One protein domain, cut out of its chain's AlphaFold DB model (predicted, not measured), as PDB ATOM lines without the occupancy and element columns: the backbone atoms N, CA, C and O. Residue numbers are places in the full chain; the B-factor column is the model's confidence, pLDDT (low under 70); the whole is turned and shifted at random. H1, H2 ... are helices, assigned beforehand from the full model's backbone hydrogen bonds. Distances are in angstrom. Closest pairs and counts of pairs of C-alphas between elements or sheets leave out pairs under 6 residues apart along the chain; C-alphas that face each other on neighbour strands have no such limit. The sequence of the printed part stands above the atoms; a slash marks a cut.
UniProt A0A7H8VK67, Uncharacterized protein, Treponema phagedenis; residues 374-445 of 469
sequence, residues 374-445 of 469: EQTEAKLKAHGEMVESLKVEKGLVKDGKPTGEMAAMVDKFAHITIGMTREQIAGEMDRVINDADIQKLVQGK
ATOM      1  N   GLU A 374     196.325 152.541 236.978       66.94
ATOM      2  CA  GLU A 374     195.827 151.218 237.374       66.94
ATOM      3  C   GLU A 374     195.038 151.272 238.698       66.94
ATOM      4  O   GLU A 374     193.957 150.697 238.818       66.94
ATOM      5  N   GLN A 375     195.526 152.021 239.693       68.38
ATOM      6  CA  GLN A 375     194.832 152.189 240.974       68.38
ATOM      7  C   GLN A 375     193.524 152.971 240.848       68.38
ATOM      8  O   GLN A 375     192.568 152.692 241.572       68.38
ATOM      9  N   THR A 376     193.471 153.966 239.963       69.25
ATOM     10  CA  THR A 376     192.245 154.731 239.692       69.25
ATOM     11  C   THR A 376     191.220 153.887 238.943       69.25
ATOM     12  O   THR A 376     190.061 153.870 239.353       69.25
ATOM     13  N   GLU A 377     191.637 153.107 237.944       74.12
ATOM     14  CA  GLU A 377     190.778 152.144 237.240       74.12
ATOM     15  C   GLU A 377     190.251 151.045 238.179       74.12
ATOM     16  O   GLU A 377     189.058 150.735 238.162       74.12
ATOM     17  N   ALA A 378     191.090 150.512 239.074       75.06
ATOM     18  CA  ALA A 378     190.673 149.531 240.075       75.06
ATOM     19  C   ALA A 378     189.669 150.112 241.086       75.06
ATOM     20  O   ALA A 378     188.685 149.454 241.427       75.06
ATOM     21  N   LYS A 379     189.870 151.359 241.540       74.44
ATOM     22  CA  LYS A 379     188.923 152.063 242.424       74.44
ATOM     23  C   LYS A 379     187.597 152.354 241.726       74.44
ATOM     24  O   LYS A 379     186.553 152.170 242.343       74.44
ATOM     25  N   LEU A 380     187.627 152.765 240.457       74.56
ATOM     26  CA  LEU A 380     186.435 152.962 239.626       74.56
ATOM     27  C   LEU A 380     185.643 151.659 239.478       74.56
ATOM     28  O   LEU A 380     184.432 151.649 239.686       74.56
ATOM     29  N   LYS A 381     186.335 150.554 239.186       79.44
ATOM     30  CA  LYS A 381     185.713 149.237 239.034       79.44
ATOM     31  C   LYS A 381     185.106 148.735 240.344       79.44
ATOM     32  O   LYS A 381     183.935 148.377 240.361       79.44
ATOM     33  N   ALA A 382     185.855 148.787 241.446       78.31
ATOM     34  CA  ALA A 382     185.367 148.370 242.761       78.31
ATOM     35  C   ALA A 382     184.196 149.239 243.255       78.31
ATOM     36  O   ALA A 382     183.252 148.731 243.858       78.31
ATOM     37  N   HIS A 383     184.229 150.547 242.979       77.50
ATOM     38  CA  HIS A 383     183.125 151.453 243.292       77.50
ATOM     39  C   HIS A 383     181.877 151.131 242.457       77.50
ATOM     40  O   HIS A 383     180.788 151.038 243.015       77.50
ATOM     41  N   GLY A 384     182.031 150.877 241.153       80.56
ATOM     42  CA  GLY A 384     180.933 150.448 240.282       80.56
ATOM     43  C   GLY A 384     180.318 149.115 240.715       80.56
ATOM     44  O   GLY A 384     179.102 149.013 240.845       80.56
ATOM     45  N   GLU A 385     181.146 148.115 241.031       85.31
ATOM     46  CA  GLU A 385     180.693 146.816 241.549       85.31
ATOM     47  C   GLU A 385     179.935 146.962 242.879       85.31
ATOM     48  O   GLU A 385     178.903 146.321 243.090       85.31
ATOM     49  N   MET A 386     180.398 147.848 243.767       83.06
ATOM     50  CA  MET A 386     179.723 148.140 245.030       83.06
ATOM     51  C   MET A 386     178.344 148.772 244.808       83.06
ATOM     52  O   MET A 386     177.368 148.313 245.406       83.06
ATOM     53  N   VAL A 387     178.249 149.773 243.930       83.75
ATOM     54  CA  VAL A 387     176.990 150.448 243.575       83.75
ATOM     55  C   VAL A 387     175.998 149.466 242.953       83.75
ATOM     56  O   VAL A 387     174.852 149.402 243.394       83.75
ATOM     57  N   GLU A 388     176.431 148.651 241.992       84.62
ATOM     58  CA  GLU A 388     175.564 147.661 241.344       84.62
ATOM     59  C   GLU A 388     175.098 146.577 242.324       84.62
ATOM     60  O   GLU A 388     173.918 146.223 242.337       84.62
ATOM     61  N   SER A 389     175.972 146.110 243.224       86.75
ATOM     62  CA  SER A 389     175.575 145.149 244.264       86.75
ATOM     63  C   SER A 389     174.487 145.706 245.191       86.75
ATOM     64  O   SER A 389     173.527 145.006 245.506       86.75
ATOM     65  N   LEU A 390     174.589 146.985 245.571       85.75
ATOM     66  CA  LEU A 390     173.587 147.654 246.399       85.75
ATOM     67  C   LEU A 390     172.276 147.871 245.642       85.75
ATOM     68  O   LEU A 390     171.209 147.688 246.219       85.75
ATOM     69  N   LYS A 391     172.322 148.194 244.346       82.75
ATOM     70  CA  LYS A 391     171.111 148.291 243.519       82.75
ATOM     71  C   LYS A 391     170.363 146.962 243.434       82.75
ATOM     72  O   LYS A 391     169.134 146.958 243.504       82.75
ATOM     73  N   VAL A 392     171.081 145.844 243.320       85.94
ATOM     74  CA  VAL A 392     170.479 144.501 243.352       85.94
ATOM     75  C   VAL A 392     169.858 144.219 244.724       85.94
ATOM     76  O   VAL A 392     168.695 143.824 244.791       85.94
ATOM     77  N   GLU A 393     170.577 144.483 245.820       86.06
ATOM     78  CA  GLU A 393     170.068 144.295 247.192       86.06
ATOM     79  C   GLU A 393     168.831 145.151 247.494       86.06
ATOM     80  O   GLU A 393     167.901 144.694 248.159       86.06
ATOM     81  N   LYS A 394     168.791 146.381 246.973       82.50
ATOM     82  CA  LYS A 394     167.669 147.319 247.119       82.50
ATOM     83  C   LYS A 394     166.525 147.055 246.129       82.50
ATOM     84  O   LYS A 394     165.549 147.799 246.121       82.50
ATOM     85  N   GLY A 395     166.622 146.014 245.295       80.81
ATOM     86  CA  GLY A 395     165.582 145.633 244.334       80.81
ATOM     87  C   GLY A 395     165.415 146.599 243.156       80.81
ATOM     88  O   GLY A 395     164.383 146.574 242.483       80.81
ATOM     89  N   LEU A 396     166.416 147.446 242.899       82.94
ATOM     90  CA  LEU A 396     166.460 148.408 241.792       82.94
ATOM     91  C   LEU A 396     166.973 147.784 240.487       82.94
ATOM     92  O   LEU A 396     166.810 148.375 239.422       82.94
ATOM     93  N   VAL A 397     167.583 146.597 240.555       82.00
ATOM     94  CA  VAL A 397     167.990 145.798 239.394       82.00
ATOM     95  C   VAL A 397     167.553 144.349 239.603       82.00
ATOM     96  O   VAL A 397     167.839 143.754 240.642       82.00
ATOM     97  N   LYS A 398     166.904 143.757 238.597       76.12
ATOM     98  CA  LYS A 398     166.549 142.331 238.563       76.12
ATOM     99  C   LYS A 398     166.920 141.739 237.208       76.12
ATOM    100  O   LYS A 398     166.664 142.353 236.176       76.12
ATOM    101  N   ASP A 399     167.558 140.569 237.209       71.00
ATOM    102  CA  ASP A 399     168.042 139.883 235.998       71.00
ATOM    103  C   ASP A 399     168.927 140.776 235.101       71.00
ATOM    104  O   ASP A 399     168.872 140.722 233.872       71.00
ATOM    105  N   GLY A 400     169.721 141.653 235.730       63.22
ATOM    106  CA  GLY A 400     170.607 142.598 235.045       63.22
ATOM    107  C   GLY A 400     169.897 143.779 234.374       63.22
ATOM    108  O   GLY A 400     170.535 144.511 233.621       63.22
ATOM    109  N   LYS A 401     168.595 143.983 234.623       74.06
ATOM    110  CA  LYS A 401     167.822 145.120 234.103       74.06
ATOM    111  C   LYS A 401     167.322 146.019 235.238       74.06
ATOM    112  O   LYS A 401     166.854 145.489 236.248       74.06
ATOM    113  N   PRO A 402     167.362 147.355 235.077       79.06
ATOM    114  CA  PRO A 402     166.759 148.278 236.033       79.06
ATOM    115  C   PRO A 402     165.266 147.985 236.215       79.06
ATOM    116  O   PRO A 402     164.521 147.871 235.237       79.06
ATOM    117  N   THR A 403     164.818 147.850 237.458       73.44
ATOM    118  CA  THR A 403     163.428 147.543 237.804       73.44
ATOM    119  C   THR A 403     162.656 148.812 238.149       73.44
ATOM    120  O   THR A 403     162.679 149.303 239.275       73.44
ATOM    121  N   GLY A 404     161.915 149.315 237.161       78.12
ATOM    122  CA  GLY A 404     160.992 150.441 237.315       78.12
ATOM    123  C   GLY A 404     161.664 151.817 237.321       78.12
ATOM    124  O   GLY A 404     162.884 151.951 237.253       78.12
ATOM    125  N   GLU A 405     160.847 152.869 237.399       79.81
ATOM    126  CA  GLU A 405     161.332 154.257 237.332       79.81
ATOM    127  C   GLU A 405     162.136 154.676 238.573       79.81
ATOM    128  O   GLU A 405     162.943 155.599 238.495       79.81
ATOM    129  N   MET A 406     161.978 153.966 239.697       81.44
ATOM    130  CA  MET A 406     162.740 154.226 240.923       81.44
ATOM    131  C   MET A 406     164.247 153.997 240.727       81.44
ATOM    132  O   MET A 406     165.049 154.766 241.247       81.44
ATOM    133  N   ALA A 407     164.649 153.011 239.919       83.62
ATOM    134  CA  ALA A 407     166.059 152.780 239.599       83.62
ATOM    135  C   ALA A 407     166.684 153.981 238.864       83.62
ATOM    136  O   ALA A 407     167.771 154.433 239.218       83.62
ATOM    137  N   ALA A 408     165.946 154.564 237.914       82.50
ATOM    138  CA  ALA A 408     166.378 155.752 237.180       82.50
ATOM    139  C   ALA A 408     166.416 157.016 238.061       82.50
ATOM    140  O   ALA A 408     167.259 157.889 237.856       82.50
ATOM    141  N   MET A 409     165.520 157.122 239.051       84.25
ATOM    142  CA  MET A 409     165.551 158.221 240.023       84.25
ATOM    143  C   MET A 409     166.766 158.115 240.950       84.25
ATOM    144  O   MET A 409     167.417 159.125 241.206       84.25
ATOM    145  N   VAL A 410     167.123 156.907 241.393       85.44
ATOM    146  CA  VAL A 410     168.327 156.674 242.205       85.44
ATOM    147  C   VAL A 410     169.594 157.036 241.431       85.44
ATOM    148  O   VAL A 410     170.418 157.771 241.964       85.44
ATOM    149  N   ASP A 411     169.712 156.644 240.161       85.56
ATOM    150  CA  ASP A 411     170.866 157.019 239.328       85.56
ATOM    151  C   ASP A 411     171.012 158.535 239.134       85.56
ATOM    152  O   ASP A 411     172.122 159.045 238.987       85.56
ATOM    153  N   LYS A 412     169.894 159.268 239.128       84.81
ATOM    154  CA  LYS A 412     169.882 160.709 238.861       84.81
ATOM    155  C   LYS A 412     170.044 161.573 240.111       84.81
ATOM    156  O   LYS A 412     170.603 162.664 240.016       84.81
ATOM    157  N   PHE A 413     169.517 161.132 241.252       83.31
ATOM    158  CA  PHE A 413     169.388 161.962 242.456       83.31
ATOM    159  C   PHE A 413     170.208 161.472 243.654       83.31
ATOM    160  O   PHE A 413     170.334 162.218 244.631       83.31
ATOM    161  N   ALA A 414     170.775 160.262 243.604       86.06
ATOM    162  CA  ALA A 414     171.704 159.809 244.632       86.06
ATOM    163  C   ALA A 414     173.078 160.435 244.374       86.06
ATOM    164  O   ALA A 414     173.651 160.305 243.291       86.06
ATOM    165  N   HIS A 415     173.627 161.119 245.376       85.62
ATOM    166  CA  HIS A 415     174.944 161.734 245.260       85.62
ATOM    167  C   HIS A 415     176.022 160.704 245.562       85.62
ATOM    168  O   HIS A 415     176.587 160.686 246.646       85.62
ATOM    169  N   ILE A 416     176.290 159.829 244.596       86.31
ATOM    170  CA  ILE A 416     177.276 158.760 244.732       86.31
ATOM    171  C   ILE A 416     178.600 159.238 244.138       86.31
ATOM    172  O   ILE A 416     178.697 159.499 242.939       86.31
ATOM    173  N   THR A 417     179.626 159.363 244.979       83.25
ATOM    174  CA  THR A 417     180.971 159.754 244.548       83.25
ATOM    175  C   THR A 417     182.015 158.710 244.928       83.25
ATOM    176  O   THR A 417     181.886 157.970 245.909       83.25
ATOM    177  N   ILE A 418     183.087 158.656 244.134       76.81
ATOM    178  CA  ILE A 418     184.208 157.741 244.358       76.81
ATOM    179  C   ILE A 418     184.851 158.064 245.712       76.81
ATOM    180  O   ILE A 418     185.286 159.190 245.945       76.81
ATOM    181  N   GLY A 419     184.938 157.058 246.584       74.44
ATOM    182  CA  GLY A 419     185.482 157.184 247.941       74.44
ATOM    183  C   GLY A 419     184.440 157.100 249.059       74.44
ATOM    184  O   GLY A 419     184.828 157.009 250.221       74.44
ATOM    185  N   MET A 420     183.144 157.076 248.729       80.69
ATOM    186  CA  MET A 420     182.084 156.780 249.699       80.69
ATOM    187  C   MET A 420     182.125 155.319 250.170       80.69
ATOM    188  O   MET A 420     182.432 154.415 249.387       80.69
ATOM    189  N   THR A 421     181.791 155.076 251.441       87.25
ATOM    190  CA  THR A 421     181.635 153.717 251.986       87.25
ATOM    191  C   THR A 421     180.338 153.070 251.501       87.25
ATOM    192  O   THR A 421     179.403 153.754 251.082       87.25
ATOM    193  N   ARG A 422     180.245 151.737 251.595       85.25
ATOM    194  CA  ARG A 422     179.041 150.984 251.204       85.25
ATOM    195  C   ARG A 422     177.792 151.492 251.932       85.25
ATOM    196  O   ARG A 422     176.734 151.604 251.326       85.25
ATOM    197  N   GLU A 423     177.923 151.848 253.206       86.56
ATOM    198  CA  GLU A 423     176.840 152.364 254.048       86.56
ATOM    199  C   GLU A 423     176.412 153.770 253.627       86.56
ATOM    200  O   GLU A 423     175.223 154.072 253.627       86.56
ATOM    201  N   GLN A 424     177.363 154.623 253.233       86.06
ATOM    202  CA  GLN A 424     177.067 155.964 252.726       86.06
ATOM    203  C   GLN A 424     176.329 155.897 251.388       86.06
ATOM    204  O   GLN A 424     175.326 156.582 251.206       86.06
ATOM    205  N   ILE A 425     176.782 155.023 250.483       87.38
ATOM    206  CA  ILE A 425     176.119 154.784 249.196       87.38
ATOM    207  C   ILE A 425     174.707 154.238 249.431       87.38
ATOM    208  O   ILE A 425     173.748 154.751 248.858       87.38
ATOM    209  N   ALA A 426     174.554 153.243 250.309       87.38
ATOM    210  CA  ALA A 426     173.246 152.694 250.663       87.38
ATOM    211  C   ALA A 426     172.325 153.752 251.292       87.38
ATOM    212  O   ALA A 426     171.146 153.806 250.951       87.38
ATOM    213  N   GLY A 427     172.861 154.618 252.156       87.25
ATOM    214  CA  GLY A 427     172.128 155.714 252.782       87.25
ATOM    215  C   GLY A 427     171.654 156.773 251.785       87.25
ATOM    216  O   GLY A 427     170.510 157.213 251.868       87.25
ATOM    217  N   GLU A 428     172.480 157.140 250.802       88.88
ATOM    218  CA  GLU A 428     172.074 158.043 249.715       88.88
ATOM    219  C   GLU A 428     171.005 157.413 248.815       88.88
ATOM    220  O   GLU A 428     170.044 158.085 248.434       88.88
ATOM    221  N   MET A 429     171.118 156.115 248.515       89.06
ATOM    222  CA  MET A 429     170.068 155.386 247.798       89.06
ATOM    223  C   MET A 429     168.761 155.369 248.601       89.06
ATOM    224  O   MET A 429     167.704 155.664 248.052       89.06
ATOM    225  N   ASP A 430     168.821 155.096 249.905       89.12
ATOM    226  CA  ASP A 430     167.652 155.087 250.789       89.12
ATOM    227  C   ASP A 430     167.018 156.472 250.939       89.12
ATOM    228  O   ASP A 430     165.793 156.575 251.010       89.12
ATOM    229  N   ARG A 431     167.823 157.541 250.946       92.94
ATOM    230  CA  ARG A 431     167.329 158.924 250.937       92.94
ATOM    231  C   ARG A 431     166.454 159.172 249.714       92.94
ATOM    232  O   ARG A 431     165.377 159.736 249.857       92.94
ATOM    233  N   VAL A 432     166.896 158.730 248.536       88.69
ATOM    234  CA  VAL A 432     166.146 158.887 247.281       88.69
ATOM    235  C   VAL A 432     164.915 157.978 247.238       88.69
ATOM    236  O   VAL A 432     163.840 158.427 246.852       88.69
ATOM    237  N   ILE A 433     165.043 156.719 247.672       87.88
ATOM    238  CA  ILE A 433     163.938 155.745 247.686       87.88
ATOM    239  C   ILE A 433     162.802 156.197 248.614       87.88
ATOM    240  O   ILE A 433     161.627 155.992 248.299       87.88
ATOM    241  N   ASN A 434     163.138 156.803 249.755       88.69
ATOM    242  CA  ASN A 434     162.175 157.224 250.774       88.69
ATOM    243  C   ASN A 434     161.729 158.689 250.639       88.69
ATOM    244  O   ASN A 434     160.938 159.157 251.459       88.69
ATOM    245  N   ASP A 435     162.212 159.415 249.629       90.06
ATOM    246  CA  ASP A 435     161.806 160.796 249.394       90.06
ATOM    247  C   ASP A 435     160.333 160.854 248.953       90.06
ATOM    248  O   ASP A 435     159.924 160.243 247.960       90.06
ATOM    249  N   ALA A 436     159.518 161.586 249.714       84.44
ATOM    250  CA  ALA A 436     158.072 161.630 249.527       84.44
ATOM    251  C   ALA A 436     157.652 162.239 248.178       84.44
ATOM    252  O   ALA A 436     156.592 161.888 247.657       84.44
ATOM    253  N   ASP A 437     158.450 163.139 247.605       84.75
ATOM    254  CA  ASP A 437     158.137 163.772 246.327       84.75
ATOM    255  C   ASP A 437     158.598 162.899 245.155       84.75
ATOM    256  O   ASP A 437     157.865 162.765 244.170       84.75
ATOM    257  N   ILE A 438     159.727 162.195 245.295       84.75
ATOM    258  CA  ILE A 438     160.173 161.180 244.325       84.75
ATOM    259  C   ILE A 438     159.204 159.990 244.294       84.75
ATOM    260  O   ILE A 438     158.836 159.528 243.211       84.75
ATOM    261  N   GLN A 439     158.706 159.533 245.448       84.00
ATOM    262  CA  GLN A 439     157.693 158.474 245.506       84.00
ATOM    263  C   GLN A 439     156.388 158.876 244.810       84.00
ATOM    264  O   GLN A 439     155.842 158.080 244.045       84.00
ATOM    265  N   LYS A 440     155.910 160.115 245.003       82.62
ATOM    266  CA  LYS A 440     154.736 160.635 244.275       82.62
ATOM    267  C   LYS A 440     154.978 160.697 242.768       82.62
ATOM    268  O   LYS A 440     154.070 160.389 242.001       82.62
ATOM    269  N   LEU A 441     156.182 161.076 242.339       78.00
ATOM    270  CA  LEU A 441     156.577 161.137 240.928       78.00
ATOM    271  C   LEU A 441     156.577 159.755 240.262       78.00
ATOM    272  O   LEU A 441     156.034 159.613 239.168       78.00
ATOM    273  N   VAL A 442     157.134 158.742 240.931       78.38
ATOM    274  CA  VAL A 442     157.158 157.353 240.439       78.38
ATOM    275  C   VAL A 442     155.748 156.748 240.429       78.38
ATOM    276  O   VAL A 442     155.350 156.110 239.456       78.38
ATOM    277  N   GLN A 443     154.947 156.990 241.473       71.75
ATOM    278  CA  GLN A 443     153.572 156.478 241.565       71.75
ATOM    279  C   GLN A 443     152.608 157.174 240.589       71.75
ATOM    280  O   GLN A 443     151.709 156.531 240.042       71.75
ATOM    281  N   GLY A 444     152.817 158.468 240.325       60.22
ATOM    282  CA  GLY A 444     151.994 159.276 239.423       60.22
ATOM    283  C   GLY A 444     152.071 158.858 237.952       60.22
ATOM    284  O   GLY A 444     151.134 159.118 237.203       60.22
ATOM    285  N   LYS A 445     153.141 158.165 237.539       54.03
ATOM    286  CA  LYS A 445     153.294 157.619 236.179       54.03
ATOM    287  C   LYS A 445     152.830 156.171 236.024       54.03
ATOM    288  O   LYS A 445     152.438 155.779 234.931       54.03
TER     289      LYS A 445
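This is residues 374 to 445 of the 469 residues of an uncharacterized protein of Treponema phagedenis (UniProt A0A7H8VK67). Four crossed helices make an elongated body: long H1 reaches from one end, H3 crosses its second half, H2 packs on the last part of H3, and H4 makes the opposite end. The 72 printed residues hold H1, H2, H3, H4 in that order and no named strand, all helix; the whole is compact, radius of gyration of the C-alphas 12.8 A, spanning 45 by 24 by 17 A.

H1, residues 374 to 393, begins at C-alpha (195.827, 151.218, 237.374) and is 28.4 A long. H2 is residues 405 to 413, 12.3 A; H3 422 to 433, 16.2 A; H4 436 to 445, 14.7 A, ending at (153.294, 157.619, 236.179).

H1, with residues 386 to 390 alone, touches H3 at a steep tilt of 48 degrees; the closest C-alphas, Leu 390 and Ala 426, are 6.6 A apart. H3, with residues 429 to 433 alone, touches H2, closest C-alphas Val 432 and Val 410, 6.0 A. H2 and H4 only just touch, with 3 pairs of C-alphas within 8 A, closest Glu 405 and Val 442, 6.1 A. H1 and H4 are apart. Every O i to N i+4 pair is within hydrogen-bond range in H1, H2 and H3, and 5 of 6 in H4.

The C-alphas farthest apart, Glu 374 and Gly 444, are 44.6 A apart. The printed part has no cut; the link H1 to H2 is long. Residues 374 to 376, 400 and 444 to 445 have pLDDT under 70.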